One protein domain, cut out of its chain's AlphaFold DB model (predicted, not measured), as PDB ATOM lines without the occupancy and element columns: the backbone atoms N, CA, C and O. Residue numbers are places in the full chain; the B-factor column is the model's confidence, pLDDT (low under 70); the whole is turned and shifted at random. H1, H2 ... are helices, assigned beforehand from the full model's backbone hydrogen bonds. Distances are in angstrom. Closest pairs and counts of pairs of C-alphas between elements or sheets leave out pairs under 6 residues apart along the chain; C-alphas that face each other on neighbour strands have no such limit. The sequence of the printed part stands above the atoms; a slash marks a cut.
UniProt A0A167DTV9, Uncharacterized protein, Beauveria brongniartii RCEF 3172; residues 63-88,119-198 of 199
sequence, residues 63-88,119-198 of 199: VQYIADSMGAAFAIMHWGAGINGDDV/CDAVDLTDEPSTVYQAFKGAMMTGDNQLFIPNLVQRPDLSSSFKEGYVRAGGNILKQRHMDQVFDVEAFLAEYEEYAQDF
ATOM      1  N   VAL A  63     128.499 242.201 158.507       96.06
ATOM      2  CA  VAL A  63     127.343 242.302 159.406       96.06
ATOM      3  C   VAL A  63     126.544 240.998 159.491       96.06
ATOM      4  O   VAL A  63     125.922 240.754 160.523       96.06
ATOM      5  N   GLN A  64     126.600 240.136 158.469       97.62
ATOM      6  CA  GLN A  64     125.952 238.820 158.497       97.62
ATOM      7  C   GLN A  64     126.679 237.891 159.470       97.62
ATOM      8  O   GLN A  64     126.050 237.298 160.346       97.62
ATOM      9  N   TYR A  65     128.012 237.835 159.387       96.19
ATOM     10  CA  TYR A  65     128.826 237.070 160.330       96.19
ATOM     11  C   TYR A  65     128.692 237.585 161.768       96.19
ATOM     12  O   TYR A  65     128.645 236.797 162.715       96.19
ATOM     13  N   ILE A  66     128.605 238.907 161.953       96.62
ATOM     14  CA  ILE A  66     128.356 239.505 163.272       96.62
ATOM     15  C   ILE A  66     126.982 239.077 163.806       96.62
ATOM     16  O   ILE A  66     126.898 238.684 164.969       96.62
ATOM     17  N   ALA A  67     125.932 239.104 162.978       98.00
ATOM     18  CA  ALA A  67     124.592 238.667 163.368       98.00
ATOM     19  C   ALA A  67     124.562 237.182 163.772       98.00
ATOM     20  O   ALA A  67     124.086 236.869 164.863       98.00
ATOM     21  N   ASP A  68     125.141 236.289 162.959       98.44
ATOM     22  CA  ASP A  68     125.300 234.860 163.291       98.44
ATOM     23  C   ASP A  68     126.069 234.667 164.608       98.44
ATOM     24  O   ASP A  68     125.628 233.932 165.495       98.44
ATOM     25  N   SER A  69     127.174 235.394 164.792       97.81
ATOM     26  CA  SER A  69     127.976 235.324 166.016       97.81
ATOM     27  C   SER A  69     127.200 235.788 167.254       97.81
ATOM     28  O   SER A  69     127.331 235.183 168.319       97.81
ATOM     29  N   MET A  70     126.382 236.838 167.133       97.94
ATOM     30  CA  MET A  70     125.513 237.312 168.216       97.94
ATOM     31  C   MET A  70     124.431 236.290 168.558       97.94
ATOM     32  O   MET A  70     124.233 235.992 169.735       97.94
ATOM     33  N   GLY A  71     123.780 235.702 167.552       98.38
ATOM     34  CA  GLY A  71     122.797 234.639 167.759       98.38
ATOM     35  C   GLY A  71     123.403 233.439 168.482       98.38
ATOM     36  O   GLY A  71     122.867 232.967 169.486       98.38
ATOM     37  N   ALA A  72     124.584 232.999 168.043       98.75
ATOM     38  CA  ALA A  72     125.319 231.929 168.705       98.75
ATOM     39  C   ALA A  72     125.670 232.277 170.163       98.75
ATOM     40  O   ALA A  72     125.560 231.426 171.044       98.75
ATOM     41  N   ALA A  73     126.063 233.523 170.435       98.38
ATOM     42  CA  ALA A  73     126.384 233.980 171.783       98.38
ATOM     43  C   ALA A  73     125.163 233.980 172.716       98.38
ATOM     44  O   ALA A  73     125.273 233.486 173.839       98.38
ATOM     45  N   PHE A  74     123.998 234.448 172.255       98.56
ATOM     46  CA  PHE A  74     122.753 234.346 173.027       98.56
ATOM     47  C   PHE A  74     122.397 232.888 173.335       98.56
ATOM     48  O   PHE A  74     122.118 232.557 174.483       98.56
ATOM     49  N   ALA A  75     122.503 231.985 172.358       98.75
ATOM     50  CA  ALA A  75     122.261 230.564 172.591       98.75
ATOM     51  C   ALA A  75     123.239 229.950 173.613       98.75
ATOM     52  O   ALA A  75     122.845 229.099 174.411       98.75
ATOM     53  N   ILE A  76     124.503 230.386 173.621       98.69
ATOM     54  CA  ILE A  76     125.488 229.974 174.630       98.69
ATOM     55  C   ILE A  76     125.098 230.491 176.020       98.69
ATOM     56  O   ILE A  76     125.179 229.726 176.980       98.69
ATOM     57  N   MET A  77     124.655 231.743 176.144       98.56
ATOM     58  CA  MET A  77     124.188 232.295 177.421       98.56
ATOM     59  C   MET A  77     122.964 231.534 177.943       98.56
ATOM     60  O   MET A  77     122.986 231.022 179.062       98.56
ATOM     61  N   HIS A  78     121.954 231.360 177.094       98.69
ATOM     62  CA  HIS A  78     120.693 230.713 177.440       98.69
ATOM     63  C   HIS A  78     120.873 229.225 177.759       98.69
ATOM     64  O   HIS A  78     120.624 228.773 178.874       98.69
ATOM     65  N   TRP A  79     121.364 228.442 176.797       98.56
ATOM     66  CA  TRP A  79     121.388 226.981 176.907       98.56
ATOM     67  C   TRP A  79     122.684 226.446 177.505       98.56
ATOM     68  O   TRP A  79     122.704 225.358 178.082       98.56
ATOM     69  N   GLY A  80     123.789 227.173 177.341       98.00
ATOM     70  CA  GLY A  80     125.107 226.756 177.820       98.00
ATOM     71  C   GLY A  80     125.342 227.161 179.268       98.00
ATOM     72  O   GLY A  80     125.685 226.316 180.094       98.00
ATOM     73  N   ALA A  81     125.132 228.440 179.572       98.00
ATOM     74  CA  ALA A  81     125.359 229.005 180.897       98.00
ATOM     75  C   ALA A  81     124.102 229.024 181.782       98.00
ATOM     76  O   ALA A  81     124.247 229.110 182.999       98.00
ATOM     77  N   GLY A  82     122.899 228.896 181.210       98.19
ATOM     78  CA  GLY A  82     121.656 228.955 181.984       98.19
ATOM     79  C   GLY A  82     121.418 230.342 182.572       98.19
ATOM     80  O   GLY A  82     121.019 230.448 183.726       98.19
ATOM     81  N   ILE A  83     121.728 231.398 181.818       98.50
ATOM     82  CA  ILE A  83     121.487 232.791 182.215       98.50
ATOM     83  C   ILE A  83     120.618 233.490 181.173       98.50
ATOM     84  O   ILE A  83     120.666 233.133 179.998       98.50
ATOM     85  N   ASN A  84     119.847 234.494 181.588       97.81
ATOM     86  CA  ASN A  84     118.943 235.224 180.692       97.81
ATOM     87  C   ASN A  84     119.643 236.209 179.735       97.81
ATOM     88  O   ASN A  84     119.031 236.645 178.766       97.81
ATOM     89  N   GLY A  85     120.910 236.548 179.989       96.19
ATOM     90  CA  GLY A  85     121.670 237.486 179.161       96.19
ATOM     91  C   GLY A  85     121.230 238.947 179.298       96.19
ATOM     92  O   GLY A  85     121.502 239.737 178.394       96.19
ATOM     93  N   ASP A  86     120.540 239.316 180.383       95.44
ATOM     94  CA  ASP A  86     120.112 240.702 180.600       95.44
ATOM     95  C   ASP A  86     121.315 241.651 180.756       95.44
ATOM     96  O   ASP A  86     122.296 241.321 181.429       95.44
ATOM     97  N   ASP A  87     121.226 242.805 180.087       92.38
ATOM     98  CA  ASP A  87     122.231 243.885 180.014       92.38
ATOM     99  C   ASP A  87     123.646 243.474 179.535       92.38
ATOM    100  O   ASP A  87     124.619 244.198 179.750       92.38
ATOM    101  N   VAL A  88     123.797 242.327 178.856       95.00
ATOM    102  CA  VAL A  88     125.100 241.905 178.311       95.00
ATOM    103  C   VAL A  88     125.486 242.752 177.103       95.00
ATOM    104  O   VAL A  88     124.798 242.800 176.083       95.00
ATOM    105  N   CYS A 119     122.698 239.699 184.703       96.38
ATOM    106  CA  CYS A 119     122.187 238.406 184.286       96.38
ATOM    107  C   CYS A 119     121.595 237.638 185.472       96.38
ATOM    108  O   CYS A 119     122.282 237.399 186.468       96.38
ATOM    109  N   ASP A 120     120.372 237.145 185.302       97.31
ATOM    110  CA  ASP A 120     119.762 236.195 186.225       97.31
ATOM    111  C   ASP A 120     120.007 234.761 185.760       97.31
ATOM    112  O   ASP A 120     119.998 234.456 184.560       97.31
ATOM    113  N   ALA A 121     120.193 233.863 186.728       98.25
ATOM    114  CA  ALA A 121     120.194 232.432 186.468       98.25
ATOM    115  C   ALA A 121     118.777 231.964 186.106       98.25
ATOM    116  O   ALA A 121     117.799 232.350 186.744       98.25
ATOM    117  N   VAL A 122     118.684 231.091 185.109       98.44
ATOM    118  CA  VAL A 122     117.446 230.457 184.661       98.44
ATOM    119  C   VAL A 122     117.565 228.960 184.919       98.44
ATOM    120  O   VAL A 122     118.477 228.300 184.412       98.44
ATOM    121  N   ASP A 123     116.658 228.422 185.733       98.06
ATOM    122  CA  ASP A 123     116.624 226.993 186.026       98.06
ATOM    123  C   ASP A 123     116.098 226.233 184.804       98.06
ATOM    124  O   ASP A 123     114.915 226.257 184.483       98.06
ATOM    125  N   LEU A 124     116.992 225.542 184.101       97.81
ATOM    126  CA  LEU A 124     116.629 224.760 182.919       97.81
ATOM    127  C   LEU A 124     115.908 223.439 183.256       97.81
ATOM    128  O   LEU A 124     115.686 222.627 182.358       97.81
ATOM    129  N   THR A 125     115.598 223.181 184.527       97.00
ATOM    130  CA  THR A 125     114.709 222.087 184.946       97.00
ATOM    131  C   THR A 125     113.252 222.525 185.090       97.00
ATOM    132  O   THR A 125     112.385 221.659 185.220       97.00
ATOM    133  N   ASP A 126     112.978 223.833 185.017       97.75
ATOM    134  CA  ASP A 126     111.621 224.372 184.985       97.75
ATOM    135  C   ASP A 126     110.895 224.053 183.669       97.75
ATOM    136  O   ASP A 126     111.484 223.665 182.656       97.75
ATOM    137  N   GLU A 127     109.576 224.263 183.687       97.25
ATOM    138  CA  GLU A 127     108.717 224.120 182.512       97.25
ATOM    139  C   GLU A 127     109.200 225.000 181.339       97.25
ATOM    140  O   GLU A 127     109.525 226.178 181.548       97.25
ATOM    141  N   PRO A 128     109.181 224.489 180.087       97.75
ATOM    142  CA  PRO A 128     109.691 225.209 178.921       97.75
ATOM    143  C   PRO A 128     109.153 226.626 178.744       97.75
ATOM    144  O   PRO A 128     109.913 227.532 178.414       97.75
ATOM    145  N   SER A 129     107.869 226.848 179.026       97.50
ATOM    146  CA  SER A 129     107.246 228.169 178.912       97.50
ATOM    147  C   SER A 129     107.855 229.201 179.868       97.50
ATOM    148  O   SER A 129     108.035 230.355 179.480       97.50
ATOM    149  N   THR A 130     108.223 228.800 181.090       98.25
ATOM    150  CA  THR A 130     108.889 229.671 182.073       98.25
ATOM    151  C   THR A 130     110.289 230.046 181.601       98.25
ATOM    152  O   THR A 130     110.647 231.225 181.588       98.25
ATOM    153  N   VAL A 131     111.060 229.055 181.148       98.62
ATOM    154  CA  VAL A 131     112.419 229.254 180.624       98.62
ATOM    155  C   VAL A 131     112.396 230.156 179.388       98.62
ATOM    156  O   VAL A 131     113.149 231.126 179.302       98.62
ATOM    157  N   TYR A 132     111.486 229.887 178.449       98.50
ATOM    158  CA  TYR A 132     111.335 230.677 177.231       98.50
ATOM    159  C   TYR A 132     110.945 232.115 177.550       98.50
ATOM    160  O   TYR A 132     111.512 233.035 176.962       98.50
ATOM    161  N   GLN A 133     110.029 232.325 178.501       98.25
ATOM    162  CA  GLN A 133     109.623 233.660 178.929       98.25
ATOM    163  C   GLN A 133     110.787 234.456 179.528       98.25
ATOM    164  O   GLN A 133     110.920 235.641 179.215       98.25
ATOM    165  N   ALA A 134     111.638 233.824 180.342       98.31
ATOM    166  CA  ALA A 134     112.819 234.471 180.909       98.31
ATOM    167  C   ALA A 134     113.793 234.934 179.812       98.31
ATOM    168  O   ALA A 134     114.230 236.085 179.815       98.31
ATOM    169  N   PHE A 135     114.079 234.070 178.834       98.44
ATOM    170  CA  PHE A 135     114.993 234.380 177.733       98.44
ATOM    171  C   PHE A 135     114.442 235.437 176.773       98.44
ATOM    172  O   PHE A 135     115.096 236.454 176.542       98.44
ATOM    173  N   LYS A 136     113.225 235.261 176.237       97.19
ATOM    174  CA  LYS A 136     112.654 236.229 175.282       97.19
ATOM    175  C   LYS A 136     112.356 237.583 175.934       97.19
ATOM    176  O   LYS A 136     112.530 238.617 175.295       97.19
ATOM    177  N   GLY A 137     111.986 237.583 177.218       96.56
ATOM    178  CA  GLY A 137     111.818 238.802 178.008       96.56
ATOM    179  C   GLY A 137     113.119 239.601 178.123       96.56
ATOM    180  O   GLY A 137     113.131 240.788 177.800       96.56
ATOM    181  N   ALA A 138     114.227 238.954 178.502       96.62
ATOM    182  CA  ALA A 138     115.536 239.605 178.598       96.62
ATOM    183  C   ALA A 138     116.062 240.087 177.234       96.62
ATOM    184  O   ALA A 138     116.617 241.179 177.141       96.62
ATOM    185  N   MET A 139     115.833 239.337 176.149       96.00
ATOM    186  CA  MET A 139     116.201 239.766 174.789       96.00
ATOM    187  C   MET A 139     115.507 241.070 174.357       96.00
ATOM    188  O   MET A 139     116.079 241.838 173.587       96.00
ATOM    189  N   MET A 140     114.297 241.337 174.856       93.19
ATOM    190  CA  MET A 140     113.506 242.521 174.492       93.19
ATOM    191  C   MET A 140     113.558 243.652 175.528       93.19
ATOM    192  O   MET A 140     112.982 244.717 175.304       93.19
ATOM    193  N   THR A 141     114.239 243.457 176.658       89.69
ATOM    194  CA  THR A 141     114.291 244.449 177.739       89.69
ATOM    195  C   THR A 141     115.464 245.415 177.553       89.69
ATOM    196  O   THR A 141     116.546 245.036 177.115       89.69
ATOM    197  N   GLY A 142     115.256 246.692 177.891       87.88
ATOM    198  CA  GLY A 142     116.335 247.682 177.955       87.88
ATOM    199  C   GLY A 142     117.094 247.859 176.636       87.88
ATOM    200  O   GLY A 142     116.482 248.019 175.577       87.88
ATOM    201  N   ASP A 143     118.426 247.852 176.721       88.38
ATOM    202  CA  ASP A 143     119.330 247.995 175.575       88.38
ATOM    203  C   ASP A 143     119.488 246.687 174.774       88.38
ATOM    204  O   ASP A 143     119.962 246.742 173.638       88.38
ATOM    205  N   ASN A 144     119.054 245.527 175.292       91.06
ATOM    206  CA  ASN A 144     119.247 244.238 174.614       91.06
ATOM    207  C   ASN A 144     118.587 244.184 173.235       91.06
ATOM    208  O   ASN A 144     119.203 243.742 172.260       91.06
ATOM    209  N   GLN A 145     117.386 244.752 173.124       91.19
ATOM    210  CA  GLN A 145     116.667 244.875 171.855       91.19
ATOM    211  C   GLN A 145     117.455 245.664 170.793       91.19
ATOM    212  O   GLN A 145     117.219 245.514 169.599       91.19
ATOM    213  N   LEU A 146     118.397 246.522 171.208       92.81
ATOM    214  CA  LEU A 146     119.218 247.316 170.295       92.81
ATOM    215  C   LEU A 146     120.381 246.500 169.719       92.81
ATOM    216  O   LEU A 146     120.904 246.856 168.658       92.81
ATOM    217  N   PHE A 147     120.821 245.441 170.405       94.00
ATOM    218  CA  PHE A 147     121.871 244.549 169.911       94.00
ATOM    219  C   PHE A 147     121.343 243.602 168.833       94.00
ATOM    220  O   PHE A 147     122.056 243.334 167.868       94.00
ATOM    221  N   ILE A 148     120.100 243.143 168.970       94.44
ATOM    222  CA  ILE A 148     119.479 242.152 168.086       94.44
ATOM    223  C   ILE A 148     118.982 242.827 166.792       94.44
ATOM    224  O   ILE A 148     118.454 243.937 166.856       94.44
ATOM    225  N   PRO A 149     119.146 242.209 165.603       94.69
ATOM    226  CA  PRO A 149     118.626 242.766 164.358       94.69
ATOM    227  C   PRO A 149     117.117 243.019 164.394       94.69
ATOM    228  O   PRO A 149     116.346 242.225 164.925       94.69
ATOM    229  N   ASN A 150     116.682 244.105 163.759       92.50
ATOM    230  CA  ASN A 150     115.258 244.385 163.609       92.50
ATOM    231  C   ASN A 150     114.608 243.393 162.623       92.50
ATOM    232  O   ASN A 150     114.963 243.384 161.441       92.50
ATOM    233  N   LEU A 151     113.616 242.629 163.093       91.19
ATOM    234  CA  LEU A 151     112.960 241.556 162.329       91.19
ATOM    235  C   LEU A 151     112.310 242.033 161.022       91.19
ATOM    236  O   LEU A 151     112.347 241.329 160.014       91.19
ATOM    237  N   VAL A 152     111.724 243.234 161.024       90.62
ATOM    238  CA  VAL A 152     110.966 243.773 159.882       90.62
ATOM    239  C   VAL A 152     111.874 244.546 158.933       90.62
ATOM    240  O   VAL A 152     111.780 244.403 157.715       90.62
ATOM    241  N   GLN A 153     112.756 245.380 159.481       91.50
ATOM    242  CA  GLN A 153     113.613 246.254 158.683       91.50
ATOM    243  C   GLN A 153     114.806 245.503 158.090       91.50
ATOM    244  O   GLN A 153     115.261 245.872 157.009       91.50
ATOM    245  N   ARG A 154     115.315 244.472 158.782       93.75
ATOM    246  CA  ARG A 154     116.502 243.687 158.404       93.75
ATOM    247  C   ARG A 154     116.258 242.179 158.527       93.75
ATOM    248  O   ARG A 154     116.898 241.506 159.343       93.75
ATOM    249  N   PRO A 155     115.351 241.619 157.705       95.31
ATOM    250  CA  PRO A 155     115.065 240.185 157.711       95.31
ATOM    251  C   PRO A 155     116.283 239.340 157.301       95.31
ATOM    252  O   PRO A 155     116.417 238.201 157.741       95.31
ATOM    253  N   ASP A 156     117.197 239.902 156.507       96.94
ATOM    254  CA  ASP A 156     118.466 239.279 156.125       96.94
ATOM    255  C   ASP A 156     119.362 239.025 157.348       96.94
ATOM    256  O   ASP A 156     119.775 237.894 157.587       96.94
ATOM    257  N   LEU A 157     119.587 240.051 158.176       97.50
ATOM    258  CA  LEU A 157     120.391 239.925 159.397       97.50
ATOM    259  C   LEU A 157     119.685 239.097 160.465       97.50
ATOM    260  O   LEU A 157     120.330 238.346 161.194       97.50
ATOM    261  N   SER A 158     118.361 239.220 160.551       96.38
ATOM    262  CA  SER A 158     117.548 238.413 161.462       96.38
ATOM    263  C   SER A 158     117.663 236.926 161.125       96.38
ATOM    264  O   SER A 158     117.794 236.105 162.027       96.38
ATOM    265  N   SER A 159     117.713 236.579 159.835       98.06
ATOM    266  CA  SER A 159     117.950 235.201 159.385       98.06
ATOM    267  C   SER A 159     119.322 234.696 159.838       98.06
ATOM    268  O   SER A 159     119.391 233.650 160.478       98.06
ATOM    269  N   SER A 160     120.390 235.470 159.625       98.56
ATOM    270  CA  SER A 160     121.740 235.100 160.084       98.56
ATOM    271  C   SER A 160     121.830 234.955 161.605       98.56
ATOM    272  O   SER A 160     122.409 233.992 162.105       98.56
ATOM    273  N   PHE A 161     121.198 235.856 162.364       98.56
ATOM    274  CA  PHE A 161     121.099 235.729 163.820       98.56
ATOM    275  C   PHE A 161     120.430 234.411 164.230       98.56
ATOM    276  O   PHE A 161     120.949 233.686 165.082       98.56
ATOM    277  N   LYS A 162     119.303 234.062 163.600       98.44
ATOM    278  CA  LYS A 162     118.603 232.800 163.869       98.44
ATOM    279  C   LYS A 162     119.455 231.593 163.516       98.44
ATOM    280  O   LYS A 162     119.514 230.666 164.314       98.44
ATOM    281  N   GLU A 163     120.136 231.603 162.374       98.62
ATOM    282  CA  GLU A 163     121.035 230.517 161.970       98.62
ATOM    283  C   GLU A 163     122.104 230.255 163.038       98.62
ATOM    284  O   GLU A 163     122.284 229.112 163.470       98.62
ATOM    285  N   GLY A 164     122.745 231.314 163.539       98.75
ATOM    286  CA  GLY A 164     123.728 231.216 164.614       98.75
ATOM    287  C   GLY A 164     123.143 230.686 165.921       98.75
ATOM    288  O   GLY A 164     123.720 229.785 166.542       98.75
ATOM    289  N   TYR A 165     121.970 231.192 166.314       98.81
ATOM    290  CA  TYR A 165     121.276 230.769 167.531       98.81
ATOM    291  C   TYR A 165     120.832 229.299 167.457       98.81
ATOM    292  O   TYR A 165     121.127 228.527 168.369       98.81
ATOM    293  N   VAL A 166     120.192 228.876 166.358       98.81
ATOM    294  CA  VAL A 166     119.751 227.487 166.125       98.81
ATOM    295  C   VAL A 166     120.938 226.538 166.120       98.81
ATOM    296  O   VAL A 166     120.935 225.525 166.823       98.81
ATOM    297  N   ARG A 167     121.992 226.878 165.373       98.62
ATOM    298  CA  ARG A 167     123.196 226.053 165.263       98.62
ATOM    299  C   ARG A 167     123.876 225.857 166.616       98.62
ATOM    300  O   ARG A 167     124.229 224.730 166.960       98.62
ATOM    301  N   ALA A 168     124.090 226.927 167.382       98.81
ATOM    302  CA  ALA A 168     124.732 226.829 168.689       98.81
ATOM    303  C   ALA A 168     123.814 226.161 169.724       98.81
ATOM    304  O   ALA A 168     124.228 225.206 170.382       98.81
ATOM    305  N   GLY A 169     122.559 226.604 169.821       98.75
ATOM    306  CA  GLY A 169     121.584 226.103 170.786       98.75
ATOM    307  C   GLY A 169     121.267 224.626 170.585       98.75
ATOM    308  O   GLY A 169     121.364 223.848 171.530       98.75
ATOM    309  N   GLY A 170     121.007 224.202 169.346       98.62
ATOM    310  CA  GLY A 170     120.756 222.798 169.026       98.62
ATOM    311  C   GLY A 170     121.940 221.887 169.367       98.62
ATOM    312  O   GLY A 170     121.743 220.777 169.861       98.62
ATOM    313  N   ASN A 171     123.178 222.354 169.169       98.69
ATOM    314  CA  ASN A 171     124.370 221.608 169.579       98.69
ATOM    315  C   ASN A 171     124.487 221.504 171.106       98.69
ATOM    316  O   ASN A 171     124.777 220.422 171.617       98.69
ATOM    317  N   ILE A 172     124.247 222.600 171.828       98.75
ATOM    318  CA  ILE A 172     124.328 222.633 173.292       98.75
ATOM    319  C   ILE A 172     123.258 221.735 173.918       98.75
ATOM    320  O   ILE A 172     123.585 220.910 174.769       98.75
ATOM    321  N   LEU A 173     122.002 221.841 173.476       98.50
ATOM    322  CA  LEU A 173     120.915 221.023 174.015       98.50
ATOM    323  C   LEU A 173     121.169 219.531 173.803       98.50
ATOM    324  O   LEU A 173     121.019 218.760 174.749       98.50
ATOM    325  N   LYS A 174     121.650 219.125 172.621       98.38
ATOM    326  CA  LYS A 174     122.039 217.729 172.355       98.38
ATOM    327  C   LYS A 174     123.165 217.255 173.272       98.38
ATOM    328  O   LYS A 174     123.094 216.159 173.817       98.38
ATOM    329  N   GLN A 175     124.203 218.075 173.463       98.06
ATOM    330  CA  GLN A 175     125.323 217.746 174.354       98.06
ATOM    331  C   GLN A 175     124.892 217.619 175.818       98.06
ATOM    332  O   GLN A 175     125.474 216.834 176.562       98.06
ATOM    333  N   ARG A 176     123.872 218.380 176.230       97.25
ATOM    334  CA  ARG A 176     123.307 218.346 177.582       97.25
ATOM    335  C   ARG A 176     122.154 217.349 177.743       97.25
ATOM    336  O   ARG A 176     121.647 217.223 178.853       97.25
ATOM    337  N   HIS A 177     121.761 216.638 176.682       97.69
ATOM    338  CA  HIS A 177     120.603 215.734 176.646       97.69
ATOM    339  C   HIS A 177     119.268 216.415 176.995       97.69
ATOM    340  O   HIS A 177     118.414 215.841 177.667       97.69
ATOM    341  N   MET A 178     119.105 217.661 176.553       97.44
ATOM    342  CA  MET A 178     117.928 218.503 176.806       97.44
ATOM    343  C   MET A 178     117.102 218.753 175.536       97.44
ATOM    344  O   MET A 178     116.073 219.419 175.588       97.44
ATOM    345  N   ASP A 179     117.518 218.187 174.403       96.81
ATOM    346  CA  ASP A 179     116.885 218.304 173.082       96.81
ATOM    347  C   ASP A 179     115.533 217.577 172.962       96.81
ATOM    348  O   ASP A 179     114.856 217.699 171.948       96.81
ATOM    349  N   GLN A 180     115.136 216.823 173.991       96.88
ATOM    350  CA  GLN A 180     113.794 216.237 174.113       96.88
ATOM    351  C   GLN A 180     112.839 217.106 174.946       96.88
ATOM    352  O   GLN A 180     111.643 216.830 174.983       96.88
ATOM    353  N   VAL A 181     113.368 218.115 175.648       97.38
ATOM    354  CA  VAL A 181     112.609 219.001 176.547       97.38
ATOM    355  C   VAL A 181     112.439 220.380 175.923       97.38
ATOM    356  O   VAL A 181     111.346 220.936 175.945       97.38
ATOM    357  N   PHE A 182     113.515 220.917 175.346       98.25
ATOM    358  CA  PHE A 182     113.532 222.234 174.723       98.25
ATOM    359  C   PHE A 182     113.764 222.117 173.218       98.25
ATOM    360  O   PHE A 182     114.574 221.311 172.755       98.25
ATOM    361  N   ASP A 183     113.089 222.982 172.474       97.94
ATOM    362  CA  ASP A 183     113.196 223.121 171.027       97.94
ATOM    363  C   ASP A 183     113.614 224.557 170.690       97.94
ATOM    364  O   ASP A 183     112.885 225.525 170.918       97.94
ATOM    365  N   VAL A 184     114.826 224.688 170.152       98.12
ATOM    366  CA  VAL A 184     115.445 225.982 169.844       98.12
ATOM    367  C   VAL A 184     114.685 226.735 168.751       98.12
ATOM    368  O   VAL A 184     114.610 227.963 168.807       98.12
ATOM    369  N   GLU A 185     114.122 226.027 167.772       98.19
ATOM    370  CA  GLU A 185     113.349 226.647 166.695       98.19
ATOM    371  C   GLU A 185     111.985 227.106 167.212       98.19
ATOM    372  O   GLU A 185     111.571 228.227 166.913       98.19
ATOM    373  N   ALA A 186     111.336 226.299 168.058       97.94
ATOM    374  CA  ALA A 186     110.091 226.693 168.715       97.94
ATOM    375  C   ALA A 186     110.283 227.927 169.613       97.94
ATOM    376  O   ALA A 186     109.486 228.862 169.549       97.94
ATOM    377  N   PHE A 187     111.373 227.979 170.392       98.50
ATOM    378  CA  PHE A 187     111.720 229.163 171.183       98.50
ATOM    379  C   PHE A 187     111.867 230.414 170.307       98.50
ATOM    380  O   PHE A 187     111.334 231.469 170.647       98.50
ATOM    381  N   LEU A 188     112.591 230.316 169.186       97.88
ATOM    382  CA  LEU A 188     112.795 231.467 168.308       97.88
ATOM    383  C   LEU A 188     111.495 231.934 167.653       97.88
ATOM    384  O   LEU A 188     111.311 233.138 167.522       97.88
ATOM    385  N   ALA A 189     110.596 231.018 167.287       97.19
ATOM    386  CA  ALA A 189     109.278 231.383 166.778       97.19
ATOM    387  C   ALA A 189     108.474 232.174 167.828       97.19
ATOM    388  O   ALA A 189     107.947 233.242 167.525       97.19
ATOM    389  N   GLU A 190     108.465 231.717 169.086       97.50
ATOM    390  CA  GLU A 190     107.827 232.455 170.185       97.50
ATOM    391  C   GLU A 190     108.487 233.810 170.468       97.50
ATOM    392  O   GLU A 190     107.804 234.767 170.837       97.50
ATOM    393  N   TYR A 191     109.814 233.892 170.350       96.94
ATOM    394  CA  TYR A 191     110.543 235.150 170.472       96.94
ATOM    395  C   TYR A 191     110.145 236.127 169.361       96.94
ATOM    396  O   TYR A 191     109.905 237.293 169.653       96.94
ATOM    397  N   GLU A 192     110.046 235.672 168.111       95.06
ATOM    398  CA  GLU A 192     109.660 236.521 166.981       95.06
ATOM    399  C   GLU A 192     108.235 237.054 167.126       95.06
ATOM    400  O   GLU A 192     108.011 238.243 166.904       95.06
ATOM    401  N   GLU A 193     107.289 236.204 167.534       94.44
ATOM    402  CA  GLU A 193     105.917 236.623 167.842       94.44
ATOM    403  C   GLU A 193     105.898 237.663 168.965       94.44
ATOM    404  O   GLU A 193     105.290 238.719 168.822       94.44
ATOM    405  N   TYR A 194     106.632 237.407 170.051       93.31
ATOM    406  CA  TYR A 194     106.732 238.337 171.173       93.31
ATOM    407  C   TYR A 194     107.381 239.668 170.776       93.31
ATOM    408  O   TYR A 194     106.929 240.727 171.194       93.31
ATOM    409  N   ALA A 195     108.433 239.636 169.958       91.19
ATOM    410  CA  ALA A 195     109.154 240.826 169.530       91.19
ATOM    411  C   ALA A 195     108.313 241.718 168.605       91.19
ATOM    412  O   ALA A 195     108.460 242.938 168.661       91.19
ATOM    413  N   GLN A 196     107.418 241.146 167.791       86.62
ATOM    414  CA  GLN A 196     106.522 241.914 166.913       86.62
ATOM    415  C   GLN A 196     105.615 242.886 167.674       86.62
ATOM    416  O   GLN A 196     105.293 243.940 167.130       86.62
ATOM    417  N   ASP A 197     105.271 242.597 168.931       82.75
ATOM    418  CA  ASP A 197     104.480 243.505 169.769       82.75
ATOM    419  C   ASP A 197     105.227 244.810 170.131       82.75
ATOM    420  O   ASP A 197     104.617 245.758 170.633       82.75
ATOM    421  N   PHE A 198     106.539 244.883 169.868       75.44
ATOM    422  CA  PHE A 198     107.416 246.010 170.212       75.44
ATOM    423  C   PHE A 198     108.038 246.720 168.994       75.44
ATOM    424  O   PHE A 198     108.799 247.674 169.184       75.44
TER     425      PHE A 198
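This is residues 63 to 88 and 119 to 198 of the 199 residues of an uncharacterized protein of Beauveria brongniartii RCEF 3172 (UniProt A0A167DTV9). Four helices make a loosely closed ring: H1 and H4 run side by side, H5 folds back from H4, and H2 crosses H5 and comes near H1, with tiny H3 near one end of H2. The printed part has 106 residues, with five named helices, H1 to H5 in chain order: all helix. It is compact, radius of gyration of the C-alphas 12.6 A, spanning 35 by 24 by 22 A.

Start at H1, residues 63 to 81; it touches H4, residues 155 to 175, at a shallow tilt of 32 degrees, the same way, closest at C-alphas 71 and 165, 4.2 A. H4 and H5, residues 184 to 196, form a hairpin, closest at C-alphas 166 and 184, 5.9 A. H5 touches H2, residues 128 to 140, closest at C-alphas 136 and 191, 5.4 A. In H1, H2, H4 and H5 every O i to N i+4 pair is within hydrogen-bond range.

Find C-alpha 63 at (127.343, 242.302, 159.406); H1 runs 25.3 A. H2 spans 18.3 A; H3, residues 144 to 147, is short; H4 spans 29.8 A; H5 ends at C-alpha 196, (106.522, 241.914, 166.913).

Residues 89 to 118 are not printed; C-alphas 88 and 119 are 7.5 A apart. No printed residue is under 70.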